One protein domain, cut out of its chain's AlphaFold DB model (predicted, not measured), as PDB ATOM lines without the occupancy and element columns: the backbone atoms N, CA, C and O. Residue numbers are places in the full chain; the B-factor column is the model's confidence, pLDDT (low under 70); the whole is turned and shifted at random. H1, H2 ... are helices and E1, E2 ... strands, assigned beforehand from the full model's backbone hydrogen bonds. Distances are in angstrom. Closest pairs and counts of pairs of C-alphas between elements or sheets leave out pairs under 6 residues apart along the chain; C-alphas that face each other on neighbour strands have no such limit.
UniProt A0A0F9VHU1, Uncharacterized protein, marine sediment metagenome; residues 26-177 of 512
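AT A GLANCE: This is residues 26 to 177 of the 512 residues of an uncharacterized protein of marine sediment metagenome (UniProt A0A0F9VHU1). A strongly twisted sheet of five strands makes the body, with H1 and H6 over one face and the short H5 over the opposite face, and a helical hairpin of H3 and H4 extends the long axis beyond the ends of E2 and E3. The printed part has 152 residues with six named helices and five named strands, in the order H1 E1 E2 H2 H3 H4 E3 H5 E4 E5 H6. The sheet runs E1 E2 E3 E5 E4, all antiparallel, and the class is mixed, helices and strands. The whole is compact, with a radius of gyration of the C-alphas of 16.3 A, yet elongated in outline, spanning 53 by 28 by 25 A.

HOW THE PARTS SIT: E1, residues 45 to 54, bends by 62 degrees at residue 51 and forms a hairpin with E2, residues 60 to 69, with N 50 and O 63 2.8 A apart. E3, residues 107 to 116, neighbours E2, with N 108 and O 68 at 2.8 A. E5, residues 152 to 159, neighbours E3, with N 157 and O 111 at 2.8 A. E4, residues 141 to 148, forms a hairpin with E5, with N 142 and O 158 at 2.8 A. H6, residues 163 to 170, is on the sheet over E5 at a height of 8.9 A; its closest C-alphas to E4 are Gln 167 and Leu 146, 5.2 A. H1, residues 26 to 33, is on the same face at a height of 8.1 A, along E3 at 25 degrees on the local plane. H5, residues 125 to 130, is on the opposite face, over E4 at 8.4 A; E3, H5 and E4 form a split strand-helix-strand unit, two strands running the same way with E5 between them, with a right-handed crossover. H3, residues 76 to 90, and H4, residues 95 to 106, touch as a helical hairpin at a shallow tilt of 21 degrees, opposite ways, closest at C-alphas Leu 90 and Trp 98, 5.6 A. H4 only grazes the sheet, with residues 101 to 106. H2, residues 70 to 74, touches H3 only at the corner, at Glu 71 and Thr 79, C-alphas 5.4 A apart. Every O i to N i+4 pair is within hydrogen-bond range in H1, H2, H3, H4 and H6; in H5 it is 1 of 2.

IN THESE COORDINATES: H1 begins at C-alpha 26 (117.884, 80.523, 110.763). E1, E2 and E3 are 23.1, 28.2 and 28.3 A long, E4 20.9 A and E5 22.5 A. H3 is 19.8 A and H4 16.0 A. H6 ends at C-alpha 170 (119.177, 84.670, 123.217).

THE WHOLE: The C-alphas farthest apart, of Asn 92 and Ala 121, are 54.2 A apart. The printed part has no cut; the link from H1 to E1, 11 residues, is long. The mean pLDDT of the printed part is 70.1; 74 residues are under 70, among them 74 to 93 and 133 to 141.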
ATOM      1  N   TYR A  26     118.385  79.349 110.038       69.81
ATOM      2  CA  TYR A  26     117.884  80.523 110.763       69.81
ATOM      3  C   TYR A  26     118.263  80.532 112.256       69.81
ATOM      4  O   TYR A  26     118.680  81.557 112.784       69.81
ATOM      5  N   TYR A  27     118.232  79.377 112.930       66.69
ATOM      6  CA  TYR A  27     118.620  79.275 114.342       66.69
ATOM      7  C   TYR A  27     120.118  79.540 114.583       66.69
ATOM      8  O   TYR A  27     120.481  80.137 115.590       66.69
ATOM      9  N   VAL A  28     121.006  79.168 113.653       71.44
ATOM     10  CA  VAL A  28     122.439  79.503 113.740       71.44
ATOM     11  C   VAL A  28     122.646  81.002 113.514       71.44
ATOM     12  O   VAL A  28     123.478  81.612 114.179       71.44
ATOM     13  N   GLN A  29     121.859  81.620 112.631       74.56
ATOM     14  CA  GLN A  29     121.886  83.073 112.441       74.56
ATOM     15  C   GLN A  29     121.396  83.818 113.689       74.56
ATOM     16  O   GLN A  29     122.006  84.810 114.074       74.56
ATOM     17  N   GLN A  30     120.360  83.314 114.370       73.31
ATOM     18  CA  GLN A  30     119.924  83.847 115.666       73.31
ATOM     19  C   GLN A  30     121.018  83.722 116.737       73.31
ATOM     20  O   GLN A  30     121.258  84.675 117.477       73.31
ATOM     21  N   LEU A  31     121.726  82.584 116.787       73.06
ATOM     22  CA  LEU A  31     122.869  82.397 117.688       73.06
ATOM     23  C   LEU A  31     123.987  83.410 117.406       73.06
ATOM     24  O   LEU A  31     124.521  83.990 118.346       73.06
ATOM     25  N   LEU A  32     124.321  83.657 116.136       72.94
ATOM     26  CA  LEU A  32     125.311  84.670 115.749       72.94
ATOM     27  C   LEU A  32     124.834  86.093 116.069       72.94
ATOM     28  O   LEU A  32     125.605  86.889 116.597       72.94
ATOM     29  N   GLY A  33     123.558  86.398 115.823       71.31
ATOM     30  CA  GLY A  33     122.949  87.698 116.116       71.31
ATOM     31  C   GLY A  33     122.907  88.046 117.609       71.31
ATOM     32  O   GLY A  33     122.867  89.224 117.963       71.31
ATOM     33  N   ALA A  34     122.986  87.052 118.497       69.62
ATOM     34  CA  ALA A  34     123.092  87.269 119.941       69.62
ATOM     35  C   ALA A  34     124.471  87.786 120.396       69.62
ATOM     36  O   ALA A  34     124.638  88.186 121.555       69.62
ATOM     37  N   PHE A  35     125.463  87.799 119.503       69.50
ATOM     38  CA  PHE A  35     126.799  88.323 119.756       69.50
ATOM     39  C   PHE A  35     127.040  89.565 118.883       69.50
ATOM     40  O   PHE A  35     127.349  89.434 117.698       69.50
ATOM     41  N   PRO A  36     126.923  90.787 119.436       66.75
ATOM     42  CA  PRO A  36     127.245  91.991 118.677       66.75
ATOM     43  C   PRO A  36     128.724  91.982 118.280       66.75
ATOM     44  O   PRO A  36     129.566  91.471 119.024       66.75
ATOM     45  N   ALA A  37     129.047  92.578 117.130       65.12
ATOM     46  CA  ALA A  37     130.430  92.723 116.693       65.12
ATOM     47  C   ALA A  37     131.259  93.414 117.787       65.12
ATOM     48  O   ALA A  37     130.914  94.494 118.281       65.12
ATOM     49  N   SER A  38     132.354  92.772 118.191       59.03
ATOM     50  CA  SER A  38     133.284  93.356 119.144       59.03
ATOM     51  C   SER A  38     134.121  94.432 118.452       59.03
ATOM     52  O   SER A  38     134.708  94.194 117.399       59.03
ATOM     53  N   GLN A  39     134.261  95.595 119.095       56.62
ATOM     54  CA  GLN A  39     135.167  96.660 118.640       56.62
ATOM     55  C   GLN A  39     136.653  96.250 118.667       56.62
ATOM     56  O   GLN A  39     137.465  96.911 118.030       56.62
ATOM     57  N   ALA A  40     137.018  95.208 119.423       54.66
ATOM     58  CA  ALA A  40     138.409  94.807 119.650       54.66
ATOM     59  C   ALA A  40     138.728  93.361 119.223       54.66
ATOM     60  O   ALA A  40     139.899  93.037 119.055       54.66
ATOM     61  N   GLY A  41     137.717  92.502 119.071       57.22
ATOM     62  CA  GLY A  41     137.866  91.068 118.794       57.22
ATOM     63  C   GLY A  41     137.105  90.564 117.565       57.22
ATOM     64  O   GLY A  41     137.061  89.362 117.355       57.22
ATOM     65  N   GLY A  42     136.499  91.449 116.765       65.50
ATOM     66  CA  GLY A  42     135.781  91.058 115.547       65.50
ATOM     67  C   GLY A  42     134.375  90.494 115.791       65.50
ATOM     68  O   GLY A  42     133.817  90.585 116.889       65.50
ATOM     69  N   ALA A  43     133.764  89.971 114.729       69.00
ATOM     70  CA  ALA A  43     132.454  89.329 114.787       69.00
ATOM     71  C   ALA A  43     132.577  87.874 115.285       69.00
ATOM     72  O   ALA A  43     133.625  87.258 115.100       69.00
ATOM     73  N   PRO A  44     131.536  87.309 115.922       72.00
ATOM     74  CA  PRO A  44     131.461  85.863 116.145       72.00
ATOM     75  C   PRO A  44     131.583  85.107 114.811       72.00
ATOM     76  O   PRO A  44     130.971  85.492 113.815       72.00
ATOM     77  N   GLU A  45     132.323  84.000 114.796       76.12
ATOM     78  CA  GLU A  45     132.519  83.188 113.590       76.12
ATOM     79  C   GLU A  45     132.119  81.732 113.839       76.12
ATOM     80  O   GLU A  45     132.372  81.164 114.904       76.12
ATOM     81  N   VAL A  46     131.459  81.114 112.857       73.69
ATOM     82  CA  VAL A  46     131.150  79.680 112.901       73.69
ATOM     83  C   VAL A  46     132.362  78.912 112.388       73.69
ATOM     84  O   VAL A  46     132.541  78.752 111.179       73.69
ATOM     85  N   ASP A  47     133.156  78.398 113.319       69.00
ATOM     86  CA  ASP A  47     134.339  77.589 113.015       69.00
ATOM     87  C   ASP A  47     133.955  76.196 112.509       69.00
ATOM     88  O   ASP A  47     134.638  75.620 111.663       69.00
ATOM     89  N   LEU A  48     132.848  75.639 113.011       70.50
ATOM     90  CA  LEU A  48     132.358  74.330 112.588       70.50
ATOM     91  C   LEU A  48     130.834  74.264 112.678       70.50
ATOM     92  O   LEU A  48     130.254  74.549 113.722       70.50
ATOM     93  N   PHE A  49     130.186  73.818 111.604       74.81
ATOM     94  CA  PHE A  49     128.773  73.453 111.608       74.81
ATOM     95  C   PHE A  49     128.634  72.002 111.162       74.81
ATOM     96  O   PHE A  49     129.002  71.650 110.044       74.81
ATOM     97  N   LEU A  50     128.114  71.165 112.053       71.69
ATOM     98  CA  LEU A  50     127.823  69.766 111.791       71.69
ATOM     99  C   LEU A  50     126.303  69.584 111.863       71.69
ATOM    100  O   LEU A  50     125.753  69.569 112.965       71.69
ATOM    101  N   PRO A  51     125.605  69.453 110.722       63.53
ATOM    102  CA  PRO A  51     124.143  69.399 110.703       63.53
ATOM    103  C   PRO A  51     123.580  68.136 111.367       63.53
ATOM    104  O   PRO A  51     122.443  68.152 111.820       63.53
ATOM    105  N   ASN A  52     124.372  67.060 111.450       62.47
ATOM    106  CA  ASN A  52     123.932  65.738 111.895       62.47
ATOM    107  C   ASN A  52     124.977  65.072 112.801       62.47
ATOM    108  O   ASN A  52     125.621  64.103 112.396       62.47
ATOM    109  N   VAL A  53     125.177  65.585 114.020       62.16
ATOM    110  CA  VAL A  53     126.044  64.905 114.999       62.16
ATOM    111  C   VAL A  53     125.228  63.855 115.746       62.16
ATOM    112  O   VAL A  53     124.240  64.231 116.381       62.16
ATOM    113  N   PRO A  54     125.614  62.565 115.694       58.84
ATOM    114  CA  PRO A  54     125.003  61.549 116.532       58.84
ATOM    115  C   PRO A  54     125.346  61.829 118.000       58.84
ATOM    116  O   PRO A  54     126.511  61.922 118.390       58.84
ATOM    117  N   LEU A  55     124.310  61.994 118.807       61.72
ATOM    118  CA  LEU A  55     124.361  62.040 120.259       61.72
ATOM    119  C   LEU A  55     124.491  60.611 120.806       61.72
ATOM    120  O   LEU A  55     124.390  59.644 120.052       61.72
ATOM    121  N   ALA A  56     124.723  60.473 122.116       51.38
ATOM    122  CA  ALA A  56     125.055  59.193 122.756       51.38
ATOM    123  C   ALA A  56     124.056  58.041 122.488       51.38
ATOM    124  O   ALA A  56     124.460  56.887 122.561       51.38
ATOM    125  N   ASP A  57     122.813  58.345 122.097       47.53
ATOM    126  CA  ASP A  57     121.764  57.356 121.799       47.53
ATOM    127  C   ASP A  57     121.436  57.241 120.294       47.53
ATOM    128  O   ASP A  57     120.371  56.767 119.912       47.53
ATOM    129  N   GLY A  58     122.317  57.731 119.414       55.28
ATOM    130  CA  GLY A  58     122.131  57.697 117.955       55.28
ATOM    131  C   GLY A  58     121.309  58.857 117.379       55.28
ATOM    132  O   GLY A  58     121.150  58.952 116.161       55.28
ATOM    133  N   ILE A  59     120.826  59.770 118.225       56.38
ATOM    134  CA  ILE A  59     119.973  60.881 117.791       56.38
ATOM    135  C   ILE A  59     120.812  61.964 117.116       56.38
ATOM    136  O   ILE A  59     121.877  62.318 117.606       56.38
ATOM    137  N   ARG A  60     120.344  62.511 115.995       61.22
ATOM    138  CA  ARG A  60     121.082  63.506 115.213       61.22
ATOM    139  C   ARG A  60     120.617  64.908 115.576       61.22
ATOM    140  O   ARG A  60     119.441  65.222 115.456       61.22
ATOM    141  N   GLY A  61     121.549  65.745 116.020       66.00
ATOM    142  CA  GLY A  61     121.285  67.150 116.310       66.00
ATOM    143  C   GLY A  61     122.278  68.059 115.588       66.00
ATOM    144  O   GLY A  61     123.487  67.783 115.627       66.00
ATOM    145  N   PRO A  62     121.815  69.156 114.969       75.69
ATOM    146  CA  PRO A  62     122.698  70.212 114.518       75.69
ATOM    147  C   PRO A  62     123.577  70.720 115.658       75.69
ATOM    148  O   PRO A  62     123.101  71.186 116.695       75.69
ATOM    149  N   THR A  63     124.883  70.630 115.449       77.25
ATOM    150  CA  THR A  63     125.902  71.116 116.374       77.25
ATOM    151  C   THR A  63     126.679  72.225 115.692       77.25
ATOM    152  O   THR A  63     127.178  72.042 114.581       77.25
ATOM    153  N   CYS A  64     126.827  73.365 116.357       79.62
ATOM    154  CA  CYS A  64     127.703  74.428 115.881       79.62
ATOM    155  C   CYS A  64     128.760  74.768 116.928       79.62
ATOM    156  O   CYS A  64     128.457  74.939 118.107       79.62
ATOM    157  N   LEU A  65     130.006  74.873 116.484       76.69
ATOM    158  CA  LEU A  65     131.093  75.460 117.246       76.69
ATOM    159  C   LEU A  65     131.256  76.899 116.771       76.69
ATOM    160  O   LEU A  65     131.584  77.140 115.608       76.69
ATOM    161  N   ILE A  66     131.008  77.836 117.676       77.06
ATOM    162  CA  ILE A  66     131.142  79.263 117.414       77.06
ATOM    163  C   ILE A  66     132.362  79.760 118.178       77.06
ATOM    164  O   ILE A  66     132.480  79.559 119.392       77.06
ATOM    165  N   ARG A  67     133.274  80.412 117.461       77.31
ATOM    166  CA  ARG A  67     134.363  81.181 118.046       77.31
ATOM    167  C   ARG A  67     133.813  82.551 118.419       77.31
ATOM    168  O   ARG A  67     133.383  83.317 117.560       77.31
ATOM    169  N   VAL A  68     133.790  82.843 119.715       75.00
ATOM    170  CA  VAL A  68     133.218  84.077 120.260       75.00
ATOM    171  C   VAL A  68     134.327  84.902 120.908       75.00
ATOM    172  O   VAL A  68     135.087  84.353 121.707       75.00
ATOM    173  N   PRO A  69     134.421  86.219 120.654       76.31
ATOM    174  CA  PRO A  69     135.318  87.090 121.403       76.31
ATOM    175  C   PRO A  69     135.102  86.941 122.914       76.31
ATOM    176  O   PRO A  69     133.992  87.095 123.428       76.31
ATOM    177  N   ALA A  70     136.177  86.669 123.648       72.50
ATOM    178  CA  ALA A  70     136.153  86.381 125.077       72.50
ATOM    179  C   ALA A  70     135.504  87.511 125.882       72.50
ATOM    180  O   ALA A  70     134.864  87.259 126.893       72.50
ATOM    181  N   GLU A  71     135.606  88.765 125.433       71.62
ATOM    182  CA  GLU A  71     134.929  89.897 126.074       71.62
ATOM    183  C   GLU A  71     133.399  89.828 126.041       71.62
ATOM    184  O   GLU A  71     132.759  90.361 126.949       71.62
ATOM    185  N   LEU A  72     132.806  89.143 125.061       69.81
ATOM    186  CA  LEU A  72     131.357  88.976 124.968       69.81
ATOM    187  C   LEU A  72     130.832  87.939 125.967       69.81
ATOM    188  O   LEU A  72     129.647  87.995 126.294       69.81
ATOM    189  N   ILE A  73     131.698  87.044 126.458       70.25
ATOM    190  CA  ILE A  73     131.382  85.988 127.436       70.25
ATOM    191  C   ILE A  73     131.889  86.346 128.844       70.25
ATOM    192  O   ILE A  73     131.216  86.109 129.845       70.25
ATOM    193  N   HIS A  74     133.092  86.912 128.946       68.81
ATOM    194  CA  HIS A  74     133.785  87.186 130.207       68.81
ATOM    195  C   HIS A  74     133.722  88.651 130.653       68.81
ATOM    196  O   HIS A  74     133.971  88.929 131.829       68.81
ATOM    197  N   GLY A  75     133.380  89.571 129.747       66.31
ATOM    198  CA  GLY A  75     133.420  91.014 129.967       66.31
ATOM    199  C   GLY A  75     134.800  91.629 129.699       66.31
ATOM    200  O   GLY A  75     135.842  91.023 129.950       66.31
ATOM    201  N   ARG A  76     134.816  92.886 129.230       65.31
ATOM    202  CA  ARG A  76     136.033  93.603 128.790       65.31
ATOM    203  C   ARG A  76     137.157  93.638 129.832       65.31
ATOM    204  O   ARG A  76     138.320  93.477 129.480       65.31
ATOM    205  N   ALA A  77     136.836  93.865 131.106       61.31
ATOM    206  CA  ALA A  77     137.845  93.985 132.162       61.31
ATOM    207  C   ALA A  77     138.568  92.654 132.435       61.31
ATOM    208  O   ALA A  77     139.796  92.628 132.530       61.31
ATOM    209  N   ALA A  78     137.819  91.547 132.500       64.38
ATOM    210  CA  ALA A  78     138.379  90.213 132.694       64.38
ATOM    211  C   ALA A  78     139.230  89.792 131.489       64.38
ATOM    212  O   ALA A  78     140.349  89.311 131.673       64.38
ATOM    213  N   THR A  79     138.751  90.063 130.270       65.50
ATOM    214  CA  THR A  79     139.495  89.790 129.033       65.50
ATOM    215  C   THR A  79     140.778  90.607 128.953       65.50
ATOM    216  O   THR A  79     141.825  90.048 128.659       65.50
ATOM    217  N   ARG A  80     140.760  91.901 129.305       66.75
ATOM    218  CA  ARG A  80     141.985  92.722 129.351       66.75
ATOM    219  C   ARG A  80     142.984  92.221 130.387       66.75
ATOM    220  O   ARG A  80     144.177  92.201 130.110       66.75
ATOM    221  N   ALA A  81     142.525  91.798 131.564       64.75
ATOM    222  CA  ALA A  81     143.404  91.234 132.586       64.75
ATOM    223  C   ALA A  81     143.981  89.868 132.172       64.75
ATOM    224  O   ALA A  81     145.126  89.558 132.500       64.75
ATOM    225  N   ALA A  82     143.209  89.043 131.461       65.56
ATOM    226  CA  ALA A  82     143.684  87.790 130.879       65.56
ATOM    227  C   ALA A  82     144.690  88.051 129.748       65.56
ATOM    228  O   ALA A  82     145.788  87.514 129.796       65.56
ATOM    229  N   ALA A  83     144.372  88.951 128.816       65.81
ATOM    230  CA  ALA A  83     145.244  89.352 127.717       65.81
ATOM    231  C   ALA A  83     146.540  90.011 128.211       65.81
ATOM    232  O   ALA A  83     147.602  89.727 127.676       65.81
ATOM    233  N   ALA A  84     146.495  90.830 129.265       65.75
ATOM    234  CA  ALA A  84     147.692  91.424 129.863       65.75
ATOM    235  C   ALA A  84     148.587  90.370 130.541       65.75
ATOM    236  O   ALA A  84     149.808  90.421 130.405       65.75
ATOM    237  N   ARG A  85     147.990  89.395 131.246       64.81
ATOM    238  CA  ARG A  85     148.727  88.258 131.830       64.81
ATOM    239  C   ARG A  85     149.311  87.354 130.750       64.81
ATOM    240  O   ARG A  85     150.465  86.957 130.865       64.81
ATOM    241  N   ALA A  86     148.539  87.083 129.700       62.53
ATOM    242  CA  ALA A  86     148.997  86.351 128.535       62.53
ATOM    243  C   ALA A  86     150.159  87.107 127.885       62.53
ATOM    244  O   ALA A  86     151.242  86.561 127.810       62.53
ATOM    245  N   SER A  87     150.018  88.392 127.561       60.44
ATOM    246  CA  SER A  87     151.059  89.204 126.914       60.44
ATOM    247  C   SER A  87     152.426  89.160 127.611       60.44
ATOM    248  O   SER A  87     153.436  89.250 126.922       60.44
ATOM    249  N   TRP A  88     152.474  89.010 128.941       58.38
ATOM    250  CA  TRP A  88     153.727  88.848 129.691       58.38
ATOM    251  C   TRP A  88     154.352  87.447 129.552       58.38
ATOM    252  O   TRP A  88     155.570  87.311 129.506       58.38
ATOM    253  N   VAL A  89     153.530  86.399 129.459       59.12
ATOM    254  CA  VAL A  89     153.977  85.019 129.186       59.12
ATOM    255  C   VAL A  89     154.334  84.843 127.705       59.12
ATOM    256  O   VAL A  89     155.276  84.131 127.365       59.12
ATOM    257  N   LEU A  90     153.600  85.524 126.826       58.59
ATOM    258  CA  LEU A  90     153.683  85.402 125.378       58.59
ATOM    259  C   LEU A  90     154.919  86.086 124.789       58.59
ATOM    260  O   LEU A  90     155.405  85.629 123.765       58.59
ATOM    261  N   SER A  91     155.493  87.108 125.432       62.84
ATOM    262  CA  SER A  91     156.673  87.831 124.919       62.84
ATOM    263  C   SER A  91     157.946  86.981 124.755       62.84
ATOM    264  O   SER A  91     158.945  87.495 124.266       62.84
ATOM    265  N   ASN A  92     157.919  85.705 125.157       68.81
ATOM    266  CA  ASN A  92     159.015  84.746 124.994       68.81
ATOM    267  C   ASN A  92     158.661  83.554 124.080       68.81
ATOM    268  O   ASN A  92     159.442  82.606 124.004       68.81
ATOM    269  N   LEU A  93     157.489  83.554 123.431       67.12
ATOM    270  CA  LEU A  93     157.076  82.487 122.515       67.12
ATOM    271  C   LEU A  93     157.416  82.834 121.056       67.12
ATOM    272  O   LEU A  93     157.349  84.006 120.689       67.12
ATOM    273  N   PRO A  94     157.717  81.832 120.207       78.06
ATOM    274  CA  PRO A  94     157.758  82.003 118.753       78.06
ATOM    275  C   PRO A  94     156.440  82.576 118.212       78.06
ATOM    276  O   PRO A  94     155.378  82.246 118.744       78.06
ATOM    277  N   ASP A  95     156.490  83.377 117.142       71.25
ATOM    278  CA  ASP A  95     155.340  84.117 116.584       71.25
ATOM    279  C   ASP A  95     154.092  83.247 116.345       71.25
ATOM    280  O   ASP A  95     152.962  83.675 116.596       71.25
ATOM    281  N   ASP A  96     154.275  82.000 115.920       72.56
ATOM    282  CA  ASP A  96     153.184  81.065 115.629       72.56
ATOM    283  C   ASP A  96     152.465  80.633 116.919       72.56
ATOM    284  O   ASP A  96     151.234  80.642 117.012       72.56
ATOM    285  N   GLN A  97     153.247  80.324 117.958       70.38
ATOM    286  CA  GLN A  97     152.749  79.966 119.288       70.38
ATOM    287  C   GLN A  97     152.191  81.190 120.018       70.38
ATOM    288  O   GLN A  97     151.222  81.072 120.772       70.38
ATOM    289  N   TRP A  98     152.763  82.369 119.762       67.75
ATOM    290  CA  TRP A  98     152.270  83.653 120.242       67.75
ATOM    291  C   TRP A  98     150.866  83.929 119.706       67.75
ATOM    292  O   TRP A  98     149.954  84.175 120.495       67.75
ATOM    293  N   ARG A  99     150.660  83.810 118.385       65.31
ATOM    294  CA  ARG A  99     149.351  84.022 117.743       65.31
ATOM    295  C   ARG A  99     148.315  83.019 118.231       65.31
ATOM    296  O   ARG A  99     147.213  83.426 118.582       65.31
ATOM    297  N   GLN A 100     148.672  81.738 118.317       66.25
ATOM    298  CA  GLN A 100     147.755  80.697 118.789       66.25
ATOM    299  C   GLN A 100     147.347  80.904 120.253       66.25
ATOM    300  O   GLN A 100     146.187  80.720 120.616       66.25
ATOM    301  N   SER A 101     148.284  81.316 121.102       63.91
ATOM    302  CA  SER A 101     148.012  81.533 122.522       63.91
ATOM    303  C   SER A 101     147.294  82.861 122.786       63.91
ATOM    304  O   SER A 101     146.493  82.949 123.715       63.91
ATOM    305  N   LEU A 102     147.537  83.888 121.964       65.94
ATOM    306  CA  LEU A 102     146.753  85.120 121.978       65.94
ATOM    307  C   LEU A 102     145.312  84.837 121.549       65.94
ATOM    308  O   LEU A 102     144.399  85.249 122.255       65.94
ATOM    309  N   ASP A 103     145.113  84.069 120.474       67.19
ATOM    310  CA  ASP A 103     143.790  83.658 119.994       67.19
ATOM    311  C   ASP A 103     143.012  82.893 121.078       67.19
ATOM    312  O   ASP A 103     141.865  83.224 121.369       67.19
ATOM    313  N   GLN A 104     143.666  81.961 121.782       66.38
ATOM    314  CA  GLN A 104     143.086  81.254 122.936       66.38
ATOM    315  C   GLN A 104     142.775  82.165 124.135       66.38
ATOM    316  O   GLN A 104     141.898  81.845 124.938       66.38
ATOM    317  N   ALA A 105     143.489  83.281 124.295       63.84
ATOM    318  CA  ALA A 105     143.250  84.238 125.374       63.84
ATOM    319  C   ALA A 105     142.150  85.259 125.031       63.84
ATOM    320  O   ALA A 105     141.509  85.802 125.936       63.84
ATOM    321  N   THR A 106     141.940  85.542 123.743       66.88
ATOM    322  CA  THR A 106     140.981  86.541 123.258       66.88
ATOM    323  C   THR A 106     139.688  85.947 122.729       66.88
ATOM    324  O   THR A 106     138.717  86.693 122.606       66.88
ATOM    325  N   HIS A 107     139.632  84.641 122.461       72.62
ATOM    326  CA  HIS A 107     138.443  83.947 121.972       72.62
ATOM    327  C   HIS A 107     138.062  82.763 122.865       72.62
ATOM    328  O   HIS A 107     138.901  82.071 123.433       72.62
ATOM    329  N   VAL A 108     136.757  82.536 122.980       75.00
ATOM    330  CA  VAL A 108     136.152  81.397 123.665       75.00
ATOM    331  C   VAL A 108     135.404  80.574 122.632       75.00
ATOM    332  O   VAL A 108     134.588  81.091 121.869       75.00
ATOM    333  N   TYR A 109     135.664  79.275 122.641       75.56
ATOM    334  CA  TYR A 109     134.949  78.312 121.826       75.56
ATOM    335  C   TYR A 109     133.678  77.874 122.537       75.56
ATOM    336  O   TYR A 109     133.728  77.230 123.586       75.56
ATOM    337  N   VAL A 110     132.535  78.233 121.960       76.75
ATOM    338  CA  VAL A 110     131.223  77.846 122.472       76.75
ATOM    339  C   VAL A 110     130.634  76.806 121.542       76.75
ATOM    340  O   VAL A 110     130.397  77.068 120.365       76.75
ATOM    341  N   GLN A 111     130.403  75.611 122.073       83.25
ATOM    342  CA  GLN A 111     129.700  74.573 121.335       83.25
ATOM    343  C   GLN A 111     128.224  74.628 121.695       83.25
ATOM    344  O   GLN A 111     127.884  74.556 122.873       83.25
ATOM    345  N   PHE A 112     127.369  74.716 120.685       83.69
ATOM    346  CA  PHE A 112     125.926  74.640 120.829       83.69
ATOM    347  C   PHE A 112     125.383  73.363 120.203       83.69
ATOM    348  O   PHE A 112     125.882  72.902 119.174       83.69
ATOM    349  N   TRP A 113     124.304  72.862 120.790       84.69
ATOM    350  CA  TRP A 113     123.441  71.844 120.208       84.69
ATOM    351  C   TRP A 113     122.040  72.425 120.076       84.69
ATOM    352  O   TRP A 113     121.477  72.901 121.061       84.69
ATOM    353  N   CYS A 114     121.491  72.397 118.865       81.75
ATOM    354  CA  CYS A 114     120.120  72.817 118.585       81.75
ATOM    355  C   CYS A 114     119.310  71.568 118.267       81.75
ATOM    356  O   CYS A 114     119.437  71.017 117.179       81.75
ATOM    357  N   VAL A 115     118.523  71.089 119.224       78.31
ATOM    358  CA  VAL A 115     117.802  69.819 119.106       78.31
ATOM    359  C   VAL A 115     116.347  70.091 118.728       78.31
ATOM    360  O   VAL A 115     115.693  70.830 119.464       78.31
ATOM    361  N   PRO A 116     115.828  69.550 117.608       76.50
ATOM    362  CA  PRO A 116     114.434  69.751 117.217       76.50
ATOM    363  C   PRO A 116     113.469  69.248 118.298       76.50
ATOM    364  O   PRO A 116     113.612  68.132 118.788       76.50
ATOM    365  N   LEU A 117     112.472  70.054 118.667       72.19
ATOM    366  CA  LEU A 117     111.469  69.675 119.673       72.19
ATOM    367  C   LEU A 117     110.505  68.596 119.160       72.19
ATOM    368  O   LEU A 117     110.009  67.806 119.956       72.19
ATOM    369  N   ALA A 118     110.272  68.534 117.842       71.19
ATOM    370  CA  ALA A 118     109.438  67.505 117.212       71.19
ATOM    371  C   ALA A 118     109.948  66.082 117.497       71.19
ATOM    372  O   ALA A 118     109.156  65.161 117.666       71.19
ATOM    373  N   ASP A 119     111.266  65.932 117.637       64.69
ATOM    374  CA  ASP A 119     111.909  64.652 117.925       64.69
ATOM    375  C   ASP A 119     111.931  64.337 119.439       64.69
ATOM    376  O   ASP A 119     112.378  63.264 119.843       64.69
ATOM    377  N   TYR A 120     111.460  65.260 120.300       63.81
ATOM    378  CA  TYR A 120     111.617  65.187 121.757       63.81
ATOM    379  C   TYR A 120     110.480  65.848 122.555       63.81
ATOM    380  O   TYR A 120     110.580  66.993 122.997       63.81
ATOM    381  N   ALA A 121     109.454  65.066 122.904       56.12
ATOM    382  CA  ALA A 121     108.375  65.507 123.800       56.12
ATOM    383  C   ALA A 121     108.819  65.777 125.264       56.12
ATOM    384  O   ALA A 121     108.076  66.382 126.031       56.12
ATOM    385  N   LYS A 122     110.026  65.344 125.677       55.31
ATOM    386  CA  LYS A 122     110.590  65.521 127.038       55.31
ATOM    387  C   LYS A 122     111.999  66.145 126.992       55.31
ATOM    388  O   LYS A 122     112.982  65.533 127.395       55.31
ATOM    389  N   ALA A 123     112.110  67.366 126.470       51.81
ATOM    390  CA  ALA A 123     113.367  68.036 126.089       51.81
ATOM    391  C   ALA A 123     114.264  68.581 127.238       51.81
ATOM    392  O   ALA A 123     115.066  69.485 127.016       51.81
ATOM    393  N   GLY A 124     114.135  68.073 128.467       62.28
ATOM    394  CA  GLY A 124     114.805  68.631 129.653       62.28
ATOM    395  C   GLY A 124     116.146  67.980 130.030       62.28
ATOM    396  O   GLY A 124     116.986  67.644 129.193       62.28
ATOM    397  N   ALA A 125     116.343  67.775 131.336       60.06
ATOM    398  CA  ALA A 125     117.595  67.331 131.961       60.06
ATOM    399  C   ALA A 125     118.166  65.993 131.441       60.06
ATOM    400  O   ALA A 125     119.373  65.756 131.537       60.06
ATOM    401  N   GLU A 126     117.335  65.104 130.889       65.62
ATOM    402  CA  GLU A 126     117.820  63.851 130.301       65.62
ATOM    403  C   GLU A 126     118.689  64.084 129.069       65.62
ATOM    404  O   GLU A 126     119.719  63.426 128.922       65.62
ATOM    405  N   LEU A 127     118.321  65.048 128.222       69.62
ATOM    406  CA  LEU A 127     119.077  65.340 127.014       69.62
ATOM    407  C   LEU A 127     120.432  65.969 127.355       69.62
ATOM    408  O   LEU A 127     121.461  65.565 126.818       69.62
ATOM    409  N   GLN A 128     120.460  66.858 128.351       71.25
ATOM    410  CA  GLN A 128     121.687  67.457 128.885       71.25
ATOM    411  C   GLN A 128     122.710  66.400 129.342       71.25
ATOM    412  O   GLN A 128     123.898  66.530 129.046       71.25
ATOM    413  N   LYS A 129     122.264  65.321 130.008       69.81
ATOM    414  CA  LYS A 129     123.133  64.213 130.457       69.81
ATOM    415  C   LYS A 129     123.737  63.403 129.304       69.81
ATOM    416  O   LYS A 129     124.743  62.720 129.512       69.81
ATOM    417  N   ARG A 130     123.145  63.465 128.109       72.75
ATOM    418  CA  ARG A 130     123.516  62.663 126.927       72.75
ATOM    419  C   ARG A 130     124.435  63.422 125.962       72.75
ATOM    420  O   ARG A 130     125.158  62.802 125.185       72.75
ATOM    421  N   LEU A 131     124.472  64.752 126.044       73.75
ATOM    422  CA  LEU A 131     125.384  65.587 125.260       73.75
ATOM    423  C   LEU A 131     126.842  65.409 125.721       73.75
ATOM    424  O   LEU A 131     127.132  65.214 126.906       73.75
ATOM    425  N   ARG A 132     127.792  65.468 124.781       71.75
ATOM    426  CA  ARG A 132     129.234  65.364 125.058       71.75
ATOM    427  C   ARG A 132     129.988  66.449 124.296       71.75
ATOM    428  O   ARG A 132     129.781  66.572 123.089       71.75
ATOM    429  N   PRO A 133     130.866  67.221 124.960       68.88
ATOM    430  CA  PRO A 133     131.628  68.257 124.286       68.88
ATOM    431  C   PRO A 133     132.597  67.633 123.284       68.88
ATOM    432  O   PRO A 133     133.173  66.567 123.520       68.88
ATOM    433  N   HIS A 134     132.824  68.321 122.174       62.97
ATOM    434  CA  HIS A 134     133.916  67.982 121.284       62.97
ATOM    435  C   HIS A 134     135.237  68.279 122.013       62.97
ATOM    436  O   HIS A 134     135.323  69.254 122.762       62.97
ATOM    437  N   ARG A 135     136.264  67.434 121.827       55.91
ATOM    438  CA  ARG A 135     137.502  67.358 122.646       55.91
ATOM    439  C   ARG A 135     138.294  68.676 122.835       55.91
ATOM    440  O   ARG A 135     139.286  68.667 123.552       55.91
ATOM    441  N   ARG A 136     137.894  69.790 122.210       55.97
ATOM    442  CA  ARG A 136     138.577  71.095 122.238       55.97
ATOM    443  C   ARG A 136     138.239  71.995 123.433       55.97
ATOM    444  O   ARG A 136     139.000  72.924 123.686       55.97
ATOM    445  N   ASN A 137     137.172  71.740 124.191       51.81
ATOM    446  CA  ASN A 137     136.833  72.603 125.329       51.81
ATOM    447  C   ASN A 137     137.635  72.178 126.569       51.81
ATOM    448  O   ASN A 137     137.437  71.093 127.114       51.81
ATOM    449  N   GLY A 138     138.593  73.023 126.964       50.94
ATOM    450  CA  GLY A 138     139.502  72.806 128.089       50.94
ATOM    451  C   GLY A 138     138.810  72.543 129.435       50.94
ATOM    452  O   GLY A 138     137.597  72.655 129.595       50.94
ATOM    453  N   ARG A 139     139.621  72.152 130.425       51.81
ATOM    454  CA  ARG A 139     139.203  71.665 131.751       51.81
ATOM    455  C   ARG A 139     138.192  72.624 132.425       51.81
ATOM    456  O   ARG A 139     138.564  73.741 132.763       51.81
ATOM    457  N   ARG A 140     136.972  72.118 132.700       60.19
ATOM    458  CA  ARG A 140     135.808  72.745 133.393       60.19
ATOM    459  C   ARG A 140     134.817  73.529 132.514       60.19
ATOM    460  O   ARG A 140     134.535  74.698 132.773       60.19
ATOM    461  N   ALA A 141     134.237  72.858 131.523       68.62
ATOM    462  CA  ALA A 141     133.030  73.325 130.845       68.62
ATOM    463  C   ALA A 141     131.793  72.548 131.332       68.62
ATOM    464  O   ALA A 141     131.873  71.343 131.576       68.62
ATOM    465  N   GLU A 142     130.669  73.240 131.473       75.50
ATOM    466  CA  GLU A 142     129.359  72.667 131.774       75.50
ATOM    467  C   GLU A 142     128.498  72.672 130.520       75.50
ATOM    468  O   GLU A 142     128.488  73.643 129.761       75.50
ATOM    469  N   ILE A 143     127.765  71.579 130.323       81.19
ATOM    470  CA  ILE A 143     126.676  71.537 129.355       81.19
ATOM    471  C   ILE A 143     125.434  72.028 130.070       81.19
ATOM    472  O   ILE A 143     125.110  71.514 131.137       81.19
ATOM    473  N   VAL A 144     124.737  72.985 129.478       83.19
ATOM    474  CA  VAL A 144     123.572  73.645 130.069       83.19
ATOM    475  C   VAL A 144     122.477  73.821 129.038       83.19
ATOM    476  O   VAL A 144     122.750  74.109 127.872       83.19
ATOM    477  N   HIS A 145     121.237  73.641 129.481       86.69
ATOM    478  CA  HIS A 145     120.047  73.951 128.698       86.69
ATOM    479  C   HIS A 145     119.797  75.457 128.770       86.69
ATOM    480  O   HIS A 145     119.447  75.979 129.824       86.69
ATOM    481  N   LEU A 146     120.017  76.157 127.658       84.44
ATOM    482  CA  LEU A 146     119.815  77.604 127.579       84.44
ATOM    483  C   LEU A 146     118.334  77.971 127.453       84.44
ATOM    484  O   LEU A 146     117.960  79.084 127.794       84.44
ATOM    485  N   GLY A 147     117.503  77.053 126.964       84.31
ATOM    486  CA  GLY A 147     116.068  77.249 126.800       84.31
ATOM    487  C   GLY A 147     115.571  76.749 125.451       84.31
ATOM    488  O   GLY A 147     116.299  76.107 124.688       84.31
ATOM    489  N   ASN A 148     114.311  77.046 125.172       82.19
ATOM    490  CA  ASN A 148     113.589  76.602 123.993       82.19
ATOM    491  C   ASN A 148     113.297  77.799 123.079       82.19
ATOM    492  O   ASN A 148     112.793  78.835 123.520       82.19
ATOM    493  N   GLY A 149     113.631  77.648 121.800       76.19
ATOM    494  CA  GLY A 149     113.079  78.456 120.716       76.19
ATOM    495  C   GLY A 149     111.772  77.845 120.204       76.19
ATOM    496  O   GLY A 149     111.292  76.854 120.748       76.19
ATOM    497  N   GLN A 150     111.219  78.397 119.120       75.12
ATOM    498  CA  GLN A 150     109.926  77.950 118.577       75.12
ATOM    499  C   GLN A 150     109.883  76.445 118.259       75.12
ATOM    500  O   GLN A 150     108.907  75.791 118.596       75.12
ATOM    501  N   ASN A 151     110.954  75.891 117.676       77.00
ATOM    502  CA  ASN A 151     111.005  74.487 117.239       77.00
ATOM    503  C   ASN A 151     112.228  73.712 117.758       77.00
ATOM    504  O   ASN A 151     112.443  72.573 117.350       77.00
ATOM    505  N   TYR A 152     113.052  74.311 118.622       77.44
ATOM    506  CA  TYR A 152     114.321  73.718 119.052       77.44
ATOM    507  C   TYR A 152     114.593  73.964 120.535       77.44
ATOM    508  O   TYR A 152     114.358  75.062 121.032       77.44
ATOM    509  N   ALA A 153     115.178  72.979 121.211       80.31
ATOM    510  CA  ALA A 153     115.856  73.164 122.486       80.31
ATOM    511  C   ALA A 153     117.337  73.476 122.236       80.31
ATOM    512  O   ALA A 153     118.011  72.785 121.466       80.31
ATOM    513  N   VAL A 154     117.852  74.519 122.885       84.25
ATOM    514  CA  VAL A 154     119.236  74.970 122.716       84.25
ATOM    515  C   VAL A 154     120.048  74.615 123.952       84.25
ATOM    516  O   VAL A 154     119.735  75.026 125.070       84.25
ATOM    517  N   PHE A 155     121.139  73.892 123.738       85.94
ATOM    518  CA  PHE A 155     122.128  73.577 124.760       85.94
ATOM    519  C   PHE A 155     123.461  74.203 124.390       85.94
ATOM    520  O   PHE A 155     123.783  74.323 123.208       85.94
ATOM    521  N   ALA A 156     124.264  74.550 125.389       84.75
ATOM    522  CA  ALA A 156     125.617  75.033 125.169       84.75
ATOM    523  C   ALA A 156     126.614  74.398 126.131       84.75
ATOM    524  O   ALA A 156     126.282  74.089 127.271       84.75
ATOM    525  N   CYS A 157     127.845  74.226 125.659       82.12
ATOM    526  CA  CYS A 157     129.001  73.860 126.462       82.12
ATOM    527  C   CYS A 157     129.865  75.099 126.665       82.12
ATOM    528  O   CYS A 157     130.482  75.599 125.720       82.12
ATOM    529  N   LEU A 158     129.882  75.592 127.899       75.69
ATOM    530  CA  LEU A 158     130.504  76.856 128.283       75.69
ATOM    531  C   LEU A 158     131.287  76.696 129.586       75.69
ATOM    532  O   LEU A 158     130.959  75.827 130.394       75.69
ATOM    533  N   PRO A 159     132.281  77.561 129.851       69.62
ATOM    534  CA  PRO A 159     132.828  77.700 131.195       69.62
ATOM    535  C   PRO A 159     131.706  77.953 132.222       69.62
ATOM    536  O   PRO A 159     130.770  78.710 131.941       69.62
ATOM    537  N   GLN A 160     131.809  77.325 133.398       71.06
ATOM    538  CA  GLN A 160     130.779  77.350 134.451       71.06
ATOM    539  C   GLN A 160     130.281  78.778 134.756       71.06
ATOM    540  O   GLN A 160     131.074  79.724 134.801       71.06
ATOM    541  N   MET A 161     128.967  78.933 134.961       71.81
ATOM    542  CA  MET A 161     128.276  80.196 135.304       71.81
ATOM    543  C   MET A 161     128.433  81.371 134.318       71.81
ATOM    544  O   MET A 161     128.112  82.510 134.647       71.81
ATOM    545  N   ARG A 162     128.901  81.132 133.085       75.69
ATOM    546  CA  ARG A 162     128.942  82.163 132.023       75.69
ATOM    547  C   ARG A 162     127.744  82.124 131.077       75.69
ATOM    548  O   ARG A 162     127.499  83.075 130.341       75.69
ATOM    549  N   TRP A 163     126.997  81.030 131.107       79.12
ATOM    550  CA  TRP A 163     125.829  80.802 130.271       79.12
ATOM    551  C   TRP A 163     124.585  81.653 130.607       79.12
ATOM    552  O   TRP A 163     123.833  81.903 129.668       79.12
ATOM    553  N   PRO A 164     124.354  82.177 131.835       80.88
ATOM    554  CA  PRO A 164     123.169  83.004 132.101       80.88
ATOM    555  C   PRO A 164     123.127  84.286 131.260       80.88
ATOM    556  O   PRO A 164     122.080  84.670 130.747       80.88
ATOM    557  N   VAL A 165     124.291  84.908 131.031       76.81
ATOM    558  CA  VAL A 165     124.435  86.074 130.138       76.81
ATOM    559  C   VAL A 165     124.000  85.724 128.716       76.81
ATOM    560  O   VAL A 165     123.372  86.524 128.026       76.81
ATOM    561  N   LEU A 166     124.337  84.517 128.268       76.81
ATOM    562  CA  LEU A 166     123.998  84.040 126.938       76.81
ATOM    563  C   LEU A 166     122.509  83.702 126.818       76.81
ATOM    564  O   LEU A 166     121.885  84.102 125.840       76.81
ATOM    565  N   GLN A 167     121.927  83.043 127.824       80.56
ATOM    566  CA  GLN A 167     120.486  82.791 127.905       80.56
ATOM    567  C   GLN A 167     119.686  84.102 127.825       80.56
ATOM    568  O   GLN A 167     118.771  84.207 127.009       80.56
ATOM    569  N   GLN A 168     120.080  85.131 128.587       78.25
ATOM    570  CA  GLN A 168     119.428  86.446 128.559       78.25
ATOM    571  C   GLN A 168     119.489  87.103 127.169       78.25
ATOM    572  O   GLN A 168     118.508  87.688 126.714       78.25
ATOM    573  N   ARG A 169     120.628  86.999 126.472       77.75
ATOM    574  CA  ARG A 169     120.792  87.564 125.121       77.75
ATOM    575  C   ARG A 169     119.988  86.823 124.063       77.75
ATOM    576  O   ARG A 169     119.463  87.463 123.158       77.75
ATOM    577  N   LEU A 170     119.900  85.501 124.175       76.75
ATOM    578  CA  LEU A 170     119.177  84.670 123.217       76.75
ATOM    579  C   LEU A 170     117.655  84.763 123.366       76.75
ATOM    580  O   LEU A 170     116.948  84.362 122.448       76.75
ATOM    581  N   LYS A 171     117.156  85.300 124.491       80.69
ATOM    582  CA  LYS A 171     115.719  85.451 124.777       80.69
ATOM    583  C   LYS A 171     114.936  84.139 124.594       80.69
ATOM    584  O   LYS A 171     113.802  84.147 124.124       80.69
ATOM    585  N   LEU A 172     115.564  83.011 124.929       76.50
ATOM    586  CA  LEU A 172     114.928  81.695 124.866       76.50
ATOM    587  C   LEU A 172     113.957  81.527 126.035       76.50
ATOM    588  O   LEU A 172     114.199  82.047 127.124       76.50
ATOM    589  N   ALA A 173     112.876  80.785 125.812       79.19
ATOM    590  CA  ALA A 173     111.904  80.486 126.856       79.19
ATOM    591  C   ALA A 173     112.366  79.293 127.708       79.19
ATOM    592  O   ALA A 173     112.822  78.278 127.176       79.19
ATOM    593  N   GLY A 174     112.217  79.388 129.030       80.75
ATOM    594  CA  GLY A 174     112.629  78.337 129.964       80.75
ATOM    595  C   GLY A 174     114.147  78.111 129.988       80.75
ATOM    596  O   GLY A 174     114.933  79.045 129.826       80.75
ATOM    597  N   GLY A 175     114.559  76.858 130.183       83.06
ATOM    598  CA  GLY A 175     115.964  76.483 130.366       83.06
ATOM    599  C   GLY A 175     116.309  76.207 131.825       83.06
ATOM    600  O   GLY A 175     115.433  76.166 132.686       83.06
ATOM    601  N   ALA A 176     117.598  76.011 132.100       83.94
ATOM    602  CA  ALA A 176     118.083  75.937 133.472       83.94
ATOM    603  C   ALA A 176     117.896  77.297 134.164       83.94
ATOM    604  O   ALA A 176     118.196  78.333 133.564       83.94
ATOM    605  N   ASP A 177     117.437  77.289 135.418       87.69
ATOM    606  CA  ASP A 177     117.362  78.496 136.240       87.69
ATOM    607  C   ASP A 177     118.773  78.893 136.721       87.69
ATOM    608  O   ASP A 177     119.455  78.102 137.389       87.69
TER     609      ASP A 177